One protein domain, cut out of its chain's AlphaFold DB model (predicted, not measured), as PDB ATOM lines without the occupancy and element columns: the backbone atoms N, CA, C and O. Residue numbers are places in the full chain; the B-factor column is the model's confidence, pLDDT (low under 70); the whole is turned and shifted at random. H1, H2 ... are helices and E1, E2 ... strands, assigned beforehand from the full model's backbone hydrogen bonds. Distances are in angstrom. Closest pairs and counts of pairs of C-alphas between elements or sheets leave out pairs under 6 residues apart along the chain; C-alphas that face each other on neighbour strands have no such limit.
ATOM      1  N   GLU A 144     156.514 145.086 117.747       68.38
ATOM      2  CA  GLU A 144     157.228 145.629 118.899       68.38
ATOM      3  C   GLU A 144     157.044 144.705 120.106       68.38
ATOM      4  O   GLU A 144     155.943 144.269 120.440       68.38
ATOM      5  N   CYS A 145     158.158 144.368 120.739       67.38
ATOM      6  CA  CYS A 145     158.251 143.373 121.787       67.38
ATOM      7  C   CYS A 145     158.892 144.037 122.995       67.38
ATOM      8  O   CYS A 145     159.983 144.589 122.890       67.38
ATOM      9  N   LYS A 146     158.255 143.937 124.159       76.25
ATOM     10  CA  LYS A 146     158.886 144.240 125.443       76.25
ATOM     11  C   LYS A 146     158.586 143.089 126.384       76.25
ATOM     12  O   LYS A 146     157.484 142.982 126.912       76.25
ATOM     13  N   ARG A 147     159.557 142.197 126.555       69.88
ATOM     14  CA  ARG A 147     159.458 141.042 127.445       69.88
ATOM     15  C   ARG A 147     160.613 141.046 128.422       69.88
ATOM     16  O   ARG A 147     161.771 141.146 128.027       69.88
ATOM     17  N   VAL A 148     160.264 140.928 129.692       76.31
ATOM     18  CA  VAL A 148     161.204 140.812 130.801       76.31
ATOM     19  C   VAL A 148     161.048 139.410 131.370       76.31
ATOM     20  O   VAL A 148     159.925 138.968 131.614       76.31
ATOM     21  N   GLY A 149     162.161 138.703 131.538       70.19
ATOM     22  CA  GLY A 149     162.172 137.367 132.116       70.19
ATOM     23  C   GLY A 149     161.783 137.386 133.602       70.19
ATOM     24  O   GLY A 149     162.125 138.332 134.319       70.19
ATOM     25  N   PRO A 150     161.090 136.348 134.102       64.94
ATOM     26  CA  PRO A 150     160.842 136.200 135.531       64.94
ATOM     27  C   PRO A 150     162.174 135.918 136.245       64.94
ATOM     28  O   PRO A 150     162.853 134.946 135.930       64.94
ATOM     29  N   GLY A 151     162.569 136.780 137.187       68.25
ATOM     30  CA  GLY A 151     163.800 136.611 137.980       68.25
ATOM     31  C   GLY A 151     164.794 137.776 137.925       68.25
ATOM     32  O   GLY A 151     165.837 137.713 138.570       68.25
ATOM     33  N   VAL A 152     164.488 138.848 137.191       75.75
ATOM     34  CA  VAL A 152     165.329 140.055 137.144       75.75
ATOM     35  C   VAL A 152     165.005 140.960 138.330       75.75
ATOM     36  O   VAL A 152     163.848 141.330 138.530       75.75
ATOM     37  N   SER A 153     166.016 141.335 139.119       80.44
ATOM     38  CA  SER A 153     165.846 142.329 140.185       80.44
ATOM     39  C   SER A 153     165.458 143.689 139.596       80.44
ATOM     40  O   SER A 153     165.879 144.054 138.498       80.44
ATOM     41  N   SER A 154     164.669 144.475 140.329       78.31
ATOM     42  CA  SER A 154     164.214 145.796 139.871       78.31
ATOM     43  C   SER A 154     165.371 146.745 139.526       78.31
ATOM     44  O   SER A 154     165.263 147.512 138.572       78.31
ATOM     45  N   SER A 155     166.498 146.648 140.239       82.69
ATOM     46  CA  SER A 155     167.723 147.396 139.940       82.69
ATOM     47  C   SER A 155     168.362 146.970 138.617       82.69
ATOM     48  O   SER A 155     168.635 147.820 137.777       82.69
ATOM     49  N   ALA A 156     168.535 145.665 138.379       82.75
ATOM     50  CA  ALA A 156     169.106 145.156 137.132       82.75
ATOM     51  C   ALA A 156     168.220 145.480 135.920       82.75
ATOM     52  O   ALA A 156     168.726 145.784 134.845       82.75
ATOM     53  N   LEU A 157     166.897 145.463 136.100       83.56
ATOM     54  CA  LEU A 157     165.941 145.861 135.072       83.56
ATOM     55  C   LEU A 157     166.112 147.342 134.707       83.56
ATOM     56  O   LEU A 157     166.126 147.677 133.524       83.56
ATOM     57  N   HIS A 158     166.283 148.220 135.700       83.88
ATOM     58  CA  HIS A 158     166.490 149.650 135.472       83.88
ATOM     59  C   HIS A 158     167.802 149.935 134.730       83.88
ATOM     60  O   HIS A 158     167.789 150.666 133.744       83.88
ATOM     61  N   GLU A 159     168.901 149.287 135.124       89.25
ATOM     62  CA  GLU A 159     170.184 149.378 134.411       89.25
ATOM     63  C   GLU A 159     170.071 148.880 132.965       89.25
ATOM     64  O   GLU A 159     170.647 149.456 132.040       89.25
ATOM     65  N   LEU A 160     169.290 147.823 132.737       86.00
ATOM     66  CA  LEU A 160     169.117 147.250 131.410       86.00
ATOM     67  C   LEU A 160     168.221 148.108 130.510       86.00
ATOM     68  O   LEU A 160     168.492 148.235 129.317       86.00
ATOM     69  N   LEU A 161     167.192 148.738 131.081       85.38
ATOM     70  CA  LEU A 161     166.383 149.742 130.392       85.38
ATOM     71  C   LEU A 161     167.192 151.001 130.084       85.38
ATOM     72  O   LEU A 161     167.096 151.515 128.974       85.38
ATOM     73  N   TRP A 162     168.019 151.463 131.023       88.69
ATOM     74  CA  TRP A 162     168.938 152.574 130.795       88.69
ATOM     75  C   TRP A 162     169.957 152.247 129.695       88.69
ATOM     76  O   TRP A 162     170.228 153.073 128.825       88.69
ATOM     77  N   THR A 163     170.477 151.017 129.683       87.00
ATOM     78  CA  THR A 163     171.381 150.531 128.633       87.00
ATOM     79  C   THR A 163     170.681 150.516 127.278       87.00
ATOM     80  O   THR A 163     171.259 150.953 126.287       87.00
ATOM     81  N   TRP A 164     169.435 150.036 127.228       86.12
ATOM     82  CA  TRP A 164     168.620 150.058 126.016       86.12
ATOM     83  C   TRP A 164     168.404 151.485 125.502       86.12
ATOM     84  O   TRP A 164     168.665 151.737 124.331       86.12
ATOM     85  N   ASP A 165     168.003 152.413 126.369       85.12
ATOM     86  CA  ASP A 165     167.774 153.822 126.021       85.12
ATOM     87  C   ASP A 165     169.055 154.521 125.538       85.12
ATOM     88  O   ASP A 165     169.075 155.224 124.525       85.12
ATOM     89  N   SER A 166     170.175 154.235 126.202       84.94
ATOM     90  CA  SER A 166     171.495 154.707 125.784       84.94
ATOM     91  C   SER A 166     171.883 154.140 124.418       84.94
ATOM     92  O   SER A 166     172.436 154.852 123.580       84.94
ATOM     93  N   LEU A 167     171.579 152.863 124.167       84.38
ATOM     94  CA  LEU A 167     171.911 152.181 122.921       84.38
ATOM     95  C   LEU A 167     171.064 152.689 121.752       84.38
ATOM     96  O   LEU A 167     171.623 152.950 120.690       84.38
ATOM     97  N   THR A 168     169.753 152.865 121.920       80.31
ATOM     98  CA  THR A 168     168.867 153.414 120.877       80.31
ATOM     99  C   THR A 168     169.144 154.886 120.596       80.31
ATOM    100  O   THR A 168     168.986 155.332 119.462       80.31
ATOM    101  N   THR A 169     169.597 155.638 121.599       78.88
ATOM    102  CA  THR A 169     170.016 157.032 121.427       78.88
ATOM    103  C   THR A 169     171.353 157.130 120.691       78.88
ATOM    104  O   THR A 169     171.535 157.997 119.836       78.88
ATOM    105  N   ALA A 170     172.306 156.248 121.006       76.00
ATOM    106  CA  ALA A 170     173.652 156.290 120.439       76.00
ATOM    107  C   ALA A 170     173.793 155.551 119.097       76.00
ATOM    108  O   ALA A 170     174.758 155.785 118.368       76.00
ATOM    109  N   THR A 171     172.877 154.637 118.769       75.75
ATOM    110  CA  THR A 171     172.994 153.742 117.609       75.75
ATOM    111  C   THR A 171     171.658 153.551 116.897       75.75
ATOM    112  O   THR A 171     170.594 153.816 117.438       75.75
ATOM    113  N   CYS A 172     171.689 153.011 115.679       68.19
ATOM    114  CA  CYS A 172     170.486 152.609 114.950       68.19
ATOM    115  C   CYS A 172     169.888 151.266 115.431       68.19
ATOM    116  O   CYS A 172     169.081 150.669 114.713       68.19
ATOM    117  N   CYS A 173     170.303 150.746 116.594       71.94
ATOM    118  CA  CYS A 173     169.800 149.484 117.134       71.94
ATOM    119  C   CYS A 173     168.287 149.559 117.376       71.94
ATOM    120  O   CYS A 173     167.794 150.426 118.090       71.94
ATOM    121  N   LYS A 174     167.548 148.617 116.780       74.69
ATOM    122  CA  LYS A 174     166.079 148.545 116.854       74.69
ATOM    123  C   LYS A 174     165.566 147.349 117.666       74.69
ATOM    124  O   LYS A 174     164.365 147.231 117.883       74.69
ATOM    125  N   SER A 175     166.457 146.449 118.084       80.06
ATOM    126  CA  SER A 175     166.140 145.255 118.872       80.06
ATOM    127  C   SER A 175     167.339 144.866 119.737       80.06
ATOM    128  O   SER A 175     168.481 144.968 119.286       80.06
ATOM    129  N   LEU A 176     167.080 144.454 120.975       81.38
ATOM    130  CA  LEU A 176     168.061 144.016 121.961       81.38
ATOM    131  C   LEU A 176     167.528 142.775 122.676       81.38
ATOM    132  O   LEU A 176     166.421 142.773 123.216       81.38
ATOM    133  N   VAL A 177     168.353 141.730 122.707       82.62
ATOM    134  CA  VAL A 177     168.074 140.490 123.433       82.62
ATOM    135  C   VAL A 177     169.230 140.207 124.379       82.62
ATOM    136  O   VAL A 177     170.392 140.234 123.976       82.62
ATOM    137  N   VAL A 178     168.906 139.939 125.638       81.62
ATOM    138  CA  VAL A 178     169.858 139.685 126.717       81.62
ATOM    139  C   VAL A 178     169.563 138.310 127.287       81.62
ATOM    140  O   VAL A 178     168.489 138.062 127.835       81.62
ATOM    141  N   VAL A 179     170.533 137.412 127.143       81.06
ATOM    142  CA  VAL A 179     170.456 136.023 127.598       81.06
ATOM    143  C   VAL A 179     171.487 135.807 128.695       81.06
ATOM    144  O   VAL A 179     172.657 136.143 128.522       81.06
ATOM    145  N   TYR A 180     171.064 135.219 129.810       78.62
ATOM    146  CA  TYR A 180     171.935 134.882 130.931       78.62
ATOM    147  C   TYR A 180     171.557 133.520 131.508       78.62
ATOM    148  O   TYR A 180     170.381 133.238 131.729       78.62
ATOM    149  N   GLY A 181     172.554 132.666 131.744       73.19
ATOM    150  CA  GLY A 181     172.341 131.359 132.375       73.19
ATOM    151  C   GLY A 181     171.357 130.446 131.631       73.19
ATOM    152  O   GLY A 181     170.662 129.667 132.269       73.19
ATOM    153  N   GLY A 182     171.249 130.565 130.303       70.94
ATOM    154  CA  GLY A 182     170.299 129.775 129.511       70.94
ATOM    155  C   GLY A 182     168.854 130.287 129.527       70.94
ATOM    156  O   GLY A 182     167.997 129.645 128.926       70.94
ATOM    157  N   ASN A 183     168.598 131.452 130.133       73.75
ATOM    158  CA  ASN A 183     167.295 132.115 130.148       73.75
ATOM    159  C   ASN A 183     167.360 133.486 129.456       73.75
ATOM    160  O   ASN A 183     168.329 134.236 129.609       73.75
ATOM    161  N   CYS A 184     166.306 133.842 128.718       73.69
ATOM    162  CA  CYS A 184     166.135 135.190 128.181       73.69
ATOM    163  C   CYS A 184     165.694 136.138 129.307       73.69
ATOM    164  O   CYS A 184     164.583 136.038 129.826       73.69
ATOM    165  N   ILE A 185     166.589 137.045 129.697       81.88
ATOM    166  CA  ILE A 185     166.370 138.051 130.743       81.88
ATOM    167  C   ILE A 185     165.578 139.232 130.193       81.88
ATOM    168  O   ILE A 185     164.706 139.773 130.875       81.88
ATOM    169  N   LEU A 186     165.881 139.644 128.963       80.12
ATOM    170  CA  LEU A 186     165.237 140.789 128.346       80.12
ATOM    171  C   LEU A 186     165.200 140.653 126.828       80.12
ATOM    172  O   LEU A 186     166.220 140.395 126.201       80.12
ATOM    173  N   GLN A 187     164.035 140.910 126.247       82.12
ATOM    174  CA  GLN A 187     163.836 141.070 124.812       82.12
ATOM    175  C   GLN A 187     163.050 142.367 124.591       82.12
ATOM    176  O   GLN A 187     161.869 142.440 124.937       82.12
ATOM    177  N   ILE A 188     163.708 143.397 124.052       79.38
ATOM    178  CA  ILE A 188     163.098 144.695 123.729       79.38
ATOM    179  C   ILE A 188     163.336 145.036 122.258       79.38
ATOM    180  O   ILE A 188     164.435 144.843 121.748       79.38
ATOM    181  N   GLY A 189     162.327 145.592 121.593       78.56
ATOM    182  CA  GLY A 189     162.418 146.158 120.250       78.56
ATOM    183  C   GLY A 189     161.632 145.346 119.230       78.56
ATOM    184  O   GLY A 189     160.601 144.772 119.562       78.56
ATOM    185  N   VAL A 190     162.076 145.312 117.977       72.12
ATOM    186  CA  VAL A 190     161.318 144.652 116.901       72.12
ATOM    187  C   VAL A 190     161.705 143.175 116.788       72.12
ATOM    188  O   VAL A 190     162.890 142.856 116.659       72.12
ATOM    189  N   ALA A 191     160.719 142.275 116.812       69.50
ATOM    190  CA  ALA A 191     160.904 140.852 116.517       69.50
ATOM    191  C   ALA A 191     159.882 140.357 115.485       69.50
ATOM    192  O   ALA A 191     158.880 141.016 115.203       69.50
ATOM    193  N   ALA A 192     160.141 139.183 114.906       64.12
ATOM    194  CA  ALA A 192     159.188 138.528 114.019       64.12
ATOM    195  C   ALA A 192     157.894 138.199 114.786       64.12
ATOM    196  O   ALA A 192     157.949 137.755 115.935       64.12
ATOM    197  N   GLY A 193     156.740 138.434 114.161       64.50
ATOM    198  CA  GLY A 193     155.454 138.009 114.712       64.50
ATOM    199  C   GLY A 193     155.332 136.490 114.652       64.50
ATOM    200  O   GLY A 193     155.708 135.877 113.652       64.50
ATOM    201  N   SER A 194     154.830 135.881 115.723       59.47
ATOM    202  CA  SER A 194     154.436 134.477 115.699       59.47
ATOM    203  C   SER A 194     153.246 134.308 114.746       59.47
ATOM    204  O   SER A 194     152.287 135.080 114.856       59.47
ATOM    205  N   PRO A 195     153.263 133.314 113.839       55.66
ATOM    206  CA  PRO A 195     152.146 133.041 112.935       55.66
ATOM    207  C   PRO A 195     150.872 132.576 113.662       55.66
ATOM    208  O   PRO A 195     149.810 132.565 113.052       55.66
ATOM    209  N   GLU A 196     150.976 132.199 114.941       57.22
ATOM    210  CA  GLU A 196     149.884 131.599 115.720       57.22
ATOM    211  C   GLU A 196     149.067 132.635 116.518       57.22
ATOM    212  O   GLU A 196     147.847 132.539 116.576       57.22
ATOM    213  N   ASP A 197     149.718 133.677 117.054       56.00
ATOM    214  CA  ASP A 197     149.093 134.640 117.983       56.00
ATOM    215  C   ASP A 197     149.269 136.115 117.578       56.00
ATOM    216  O   ASP A 197     148.808 137.014 118.280       56.00
ATOM    217  N   GLY A 198     150.029 136.417 116.517       55.22
ATOM    218  CA  GLY A 198     150.403 137.796 116.152       55.22
ATOM    219  C   GLY A 198     151.324 138.500 117.165       55.22
ATOM    220  O   GLY A 198     151.846 139.579 116.897       55.22
ATOM    221  N   ASN A 199     151.576 137.874 118.314       58.12
ATOM    222  CA  ASN A 199     152.501 138.338 119.332       58.12
ATOM    223  C   ASN A 199     153.954 138.087 118.920       58.12
ATOM    224  O   ASN A 199     154.264 137.185 118.144       58.12
ATOM    225  N   ALA A 200     154.864 138.861 119.503       58.78
ATOM    226  CA  ALA A 200     156.308 138.679 119.404       58.78
ATOM    227  C   ALA A 200     156.747 137.206 119.492       58.78
ATOM    228  O   ALA A 200     156.365 136.503 120.434       58.78
ATOM    229  N   LEU A 201     157.591 136.729 118.578       65.25
ATOM    230  CA  LEU A 201     158.211 135.414 118.716       65.25
ATOM    231  C   LEU A 201     159.157 135.428 119.927       65.25
ATOM    232  O   LEU A 201     160.088 136.238 120.006       65.25
ATOM    233  N   THR A 202     158.898 134.553 120.900       62.78
ATOM    234  CA  THR A 202     159.778 134.392 122.066       62.78
ATOM    235  C   THR A 202     161.100 133.802 121.602       62.78
ATOM    236  O   THR A 202     161.110 132.794 120.897       62.78
ATOM    237  N   VAL A 203     162.218 134.415 121.998       65.62
ATOM    238  CA  VAL A 203     163.537 133.837 121.725       65.62
ATOM    239  C   VAL A 203     163.688 132.560 122.543       65.62
ATOM    240  O   VAL A 203     163.928 132.595 123.751       65.62
ATOM    241  N   ASP A 204     163.543 131.422 121.868       70.62
ATOM    242  CA  ASP A 204     163.880 130.118 122.418       70.62
ATOM    243  C   ASP A 204     165.389 130.081 122.675       70.62
ATOM    244  O   ASP A 204     166.213 130.095 121.755       70.62
ATOM    245  N   THR A 205     165.751 130.094 123.955       70.50
ATOM    246  CA  THR A 205     167.150 130.206 124.366       70.50
ATOM    247  C   THR A 205     167.933 128.927 124.055       70.50
ATOM    248  O   THR A 205     169.126 128.998 123.765       70.50
ATOM    249  N   GLN A 206     167.268 127.770 124.018       67.81
ATOM    250  CA  GLN A 206     167.886 126.487 123.676       67.81
ATOM    251  C   GLN A 206     168.210 126.428 122.180       67.81
ATOM    252  O   GLN A 206     169.341 126.118 121.803       67.81
ATOM    253  N   LYS A 207     167.270 126.838 121.318       71.38
ATOM    254  CA  LYS A 207     167.512 126.983 119.874       71.38
ATOM    255  C   LYS A 207     168.549 128.063 119.569       71.38
ATOM    256  O   LYS A 207     169.346 127.888 118.651       71.38
ATOM    257  N   PHE A 208     168.577 129.154 120.339       70.69
ATOM    258  CA  PHE A 208     169.578 130.213 120.182       70.69
ATOM    259  C   PHE A 208     170.996 129.722 120.504       70.69
ATOM    260  O   PHE A 208     171.903 129.916 119.696       70.69
ATOM    261  N   ILE A 209     171.182 129.036 121.638       73.06
ATOM    262  CA  ILE A 209     172.477 128.471 122.057       73.06
ATOM    263  C   ILE A 209     172.935 127.359 121.104       73.06
ATOM    264  O   ILE A 209     174.123 127.231 120.808       73.06
ATOM    265  N   GLN A 210     172.002 126.560 120.580       70.31
ATOM    266  CA  GLN A 210     172.312 125.525 119.593       70.31
ATOM    267  C   GLN A 210     172.612 126.102 118.198       70.31
ATOM    268  O   GLN A 210     173.250 125.434 117.380       70.31
ATOM    269  N   GLY A 211     172.180 127.338 117.939       72.12
ATOM    270  CA  GLY A 211     172.337 128.033 116.672       72.12
ATOM    271  C   GLY A 211     173.794 128.286 116.287       72.12
ATOM    272  O   GLY A 211     174.674 128.516 117.121       72.12
ATOM    273  N   SER A 212     174.042 128.306 114.977       68.44
ATOM    274  CA  SER A 212     175.360 128.601 114.401       68.44
ATOM    275  C   SER A 212     175.878 129.988 114.786       68.44
ATOM    276  O   SER A 212     177.090 130.175 114.847       68.44
ATOM    277  N   LEU A 213     174.985 130.932 115.109       67.00
ATOM    278  CA  LEU A 213     175.317 132.280 115.574       67.00
ATOM    279  C   LEU A 213     176.036 132.260 116.926       67.00
ATOM    280  O   LEU A 213     177.099 132.860 117.059       67.00
ATOM    281  N   TYR A 214     175.486 131.544 117.911       68.31
ATOM    282  CA  TYR A 214     176.087 131.440 119.239       68.31
ATOM    283  C   TYR A 214     177.409 130.675 119.185       68.31
ATOM    284  O   TYR A 214     178.403 131.132 119.741       68.31
ATOM    285  N   LYS A 215     177.457 129.557 118.448       71.44
ATOM    286  CA  LYS A 215     178.691 128.775 118.275       71.44
ATOM    287  C   LYS A 215     179.789 129.573 117.578       71.44
ATOM    288  O   LYS A 215     180.888 129.662 118.110       71.44
ATOM    289  N   SER A 216     179.471 130.243 116.469       65.31
ATOM    290  CA  SER A 216     180.432 131.104 115.764       65.31
ATOM    291  C   SER A 216     180.920 132.259 116.640       65.31
ATOM    292  O   SER A 216     182.100 132.591 116.598       65.31
ATOM    293  N   ALA A 217     180.047 132.860 117.456       66.06
ATOM    294  CA  ALA A 217     180.421 133.930 118.382       66.06
ATOM    295  C   ALA A 217     181.226 133.431 119.598       66.06
ATOM    296  O   ALA A 217     182.043 134.175 120.131       66.06
ATOM    297  N   MET A 218     181.011 132.192 120.049       68.69
ATOM    298  CA  MET A 218     181.806 131.570 121.112       68.69
ATOM    299  C   MET A 218     183.185 131.119 120.621       68.69
ATOM    300  O   MET A 218     184.173 131.271 121.339       68.69
ATOM    301  N   GLU A 219     183.262 130.571 119.408       67.19
ATOM    302  CA  GLU A 219     184.514 130.140 118.774       67.19
ATOM    303  C   GLU A 219     185.346 131.343 118.315       67.19
ATOM    304  O   GLU A 219     186.564 131.393 118.511       67.19
ATOM    305  N   SER A 220     184.689 132.372 117.777       56.28
ATOM    306  CA  SER A 220     185.309 133.662 117.517       56.28
ATOM    307  C   SER A 220     185.440 134.432 118.828       56.28
ATOM    308  O   SER A 220     184.561 135.194 119.210       56.28
TER     309      SER A 220
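This is residues 144 to 220 of the 230 residues of an uncharacterized protein of Setaria viridis (UniProt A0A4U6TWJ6). A small, twisted sheet of three strands has the long helix H1 over one face, in two layers, a helix on one face of a sheet. After a long loop come two short helices: H2 only grazes the sheet, and residues 210 to 217, of which 212 to 217 belong to H3, stick out. The printed part has 77 residues, with E1, H1, E2, E3, H2, H3 along the chain; the antiparallel sheet runs E1, E3, E2, and the class is mixed, helices and strands. The whole is only just compact, close to loose, with a radius of gyration of the C-alphas of 13.3 A and spans of 35 by 29 by 29 A.

E3, residues 183 to 191, bends by 83 degrees at residue 188. Antiparallel to it are E1, residues 144 to 148, with N 145 and O 189 at 2.7 A, and E2, residues 175 to 180, with N 178 and O 186 at 2.8 A; E2 and E3 form a hairpin. H1, residues 154 to 170, is on the sheet at a height of 10.2 A, over E3 and E2, slantwise to the strands at 34 degrees to E3 on the local plane; its closest C-alphas to E2 are Trp 164 and Leu 176, 7.3 A. E1, H1 and E2 form a split strand-helix-strand unit, E3 between its strands, with a left-handed crossover. H2, residues 205 to 210, comes closest to E3 at the C-alphas of Asn 183 and Thr 205, 6.1 A. H2 and H3, residues 212 to 219, are close but not clearly touching, the closest C-alphas being Phe 208 and Tyr 214, 6.7 A. H1 and H3 are apart. In H1, H2 and H3 every O i to N i+4 pair is within hydrogen-bond range.

E1 begins at C-alpha 144 (157.228, 145.629, 118.899) and H3 ends at C-alpha 219 (184.514, 130.140, 118.774). H1 is 24.0 A long, E3 17.4 A and E2 16.9 A.

The C-alphas of Asp 197 and Ser 220, the two farthest apart, are 36.2 A apart. The printed part has no cut, and E3 to H2 is a long link. The mean pLDDT of the printed part is 73.2; residues 191 to 203 are among those under 70.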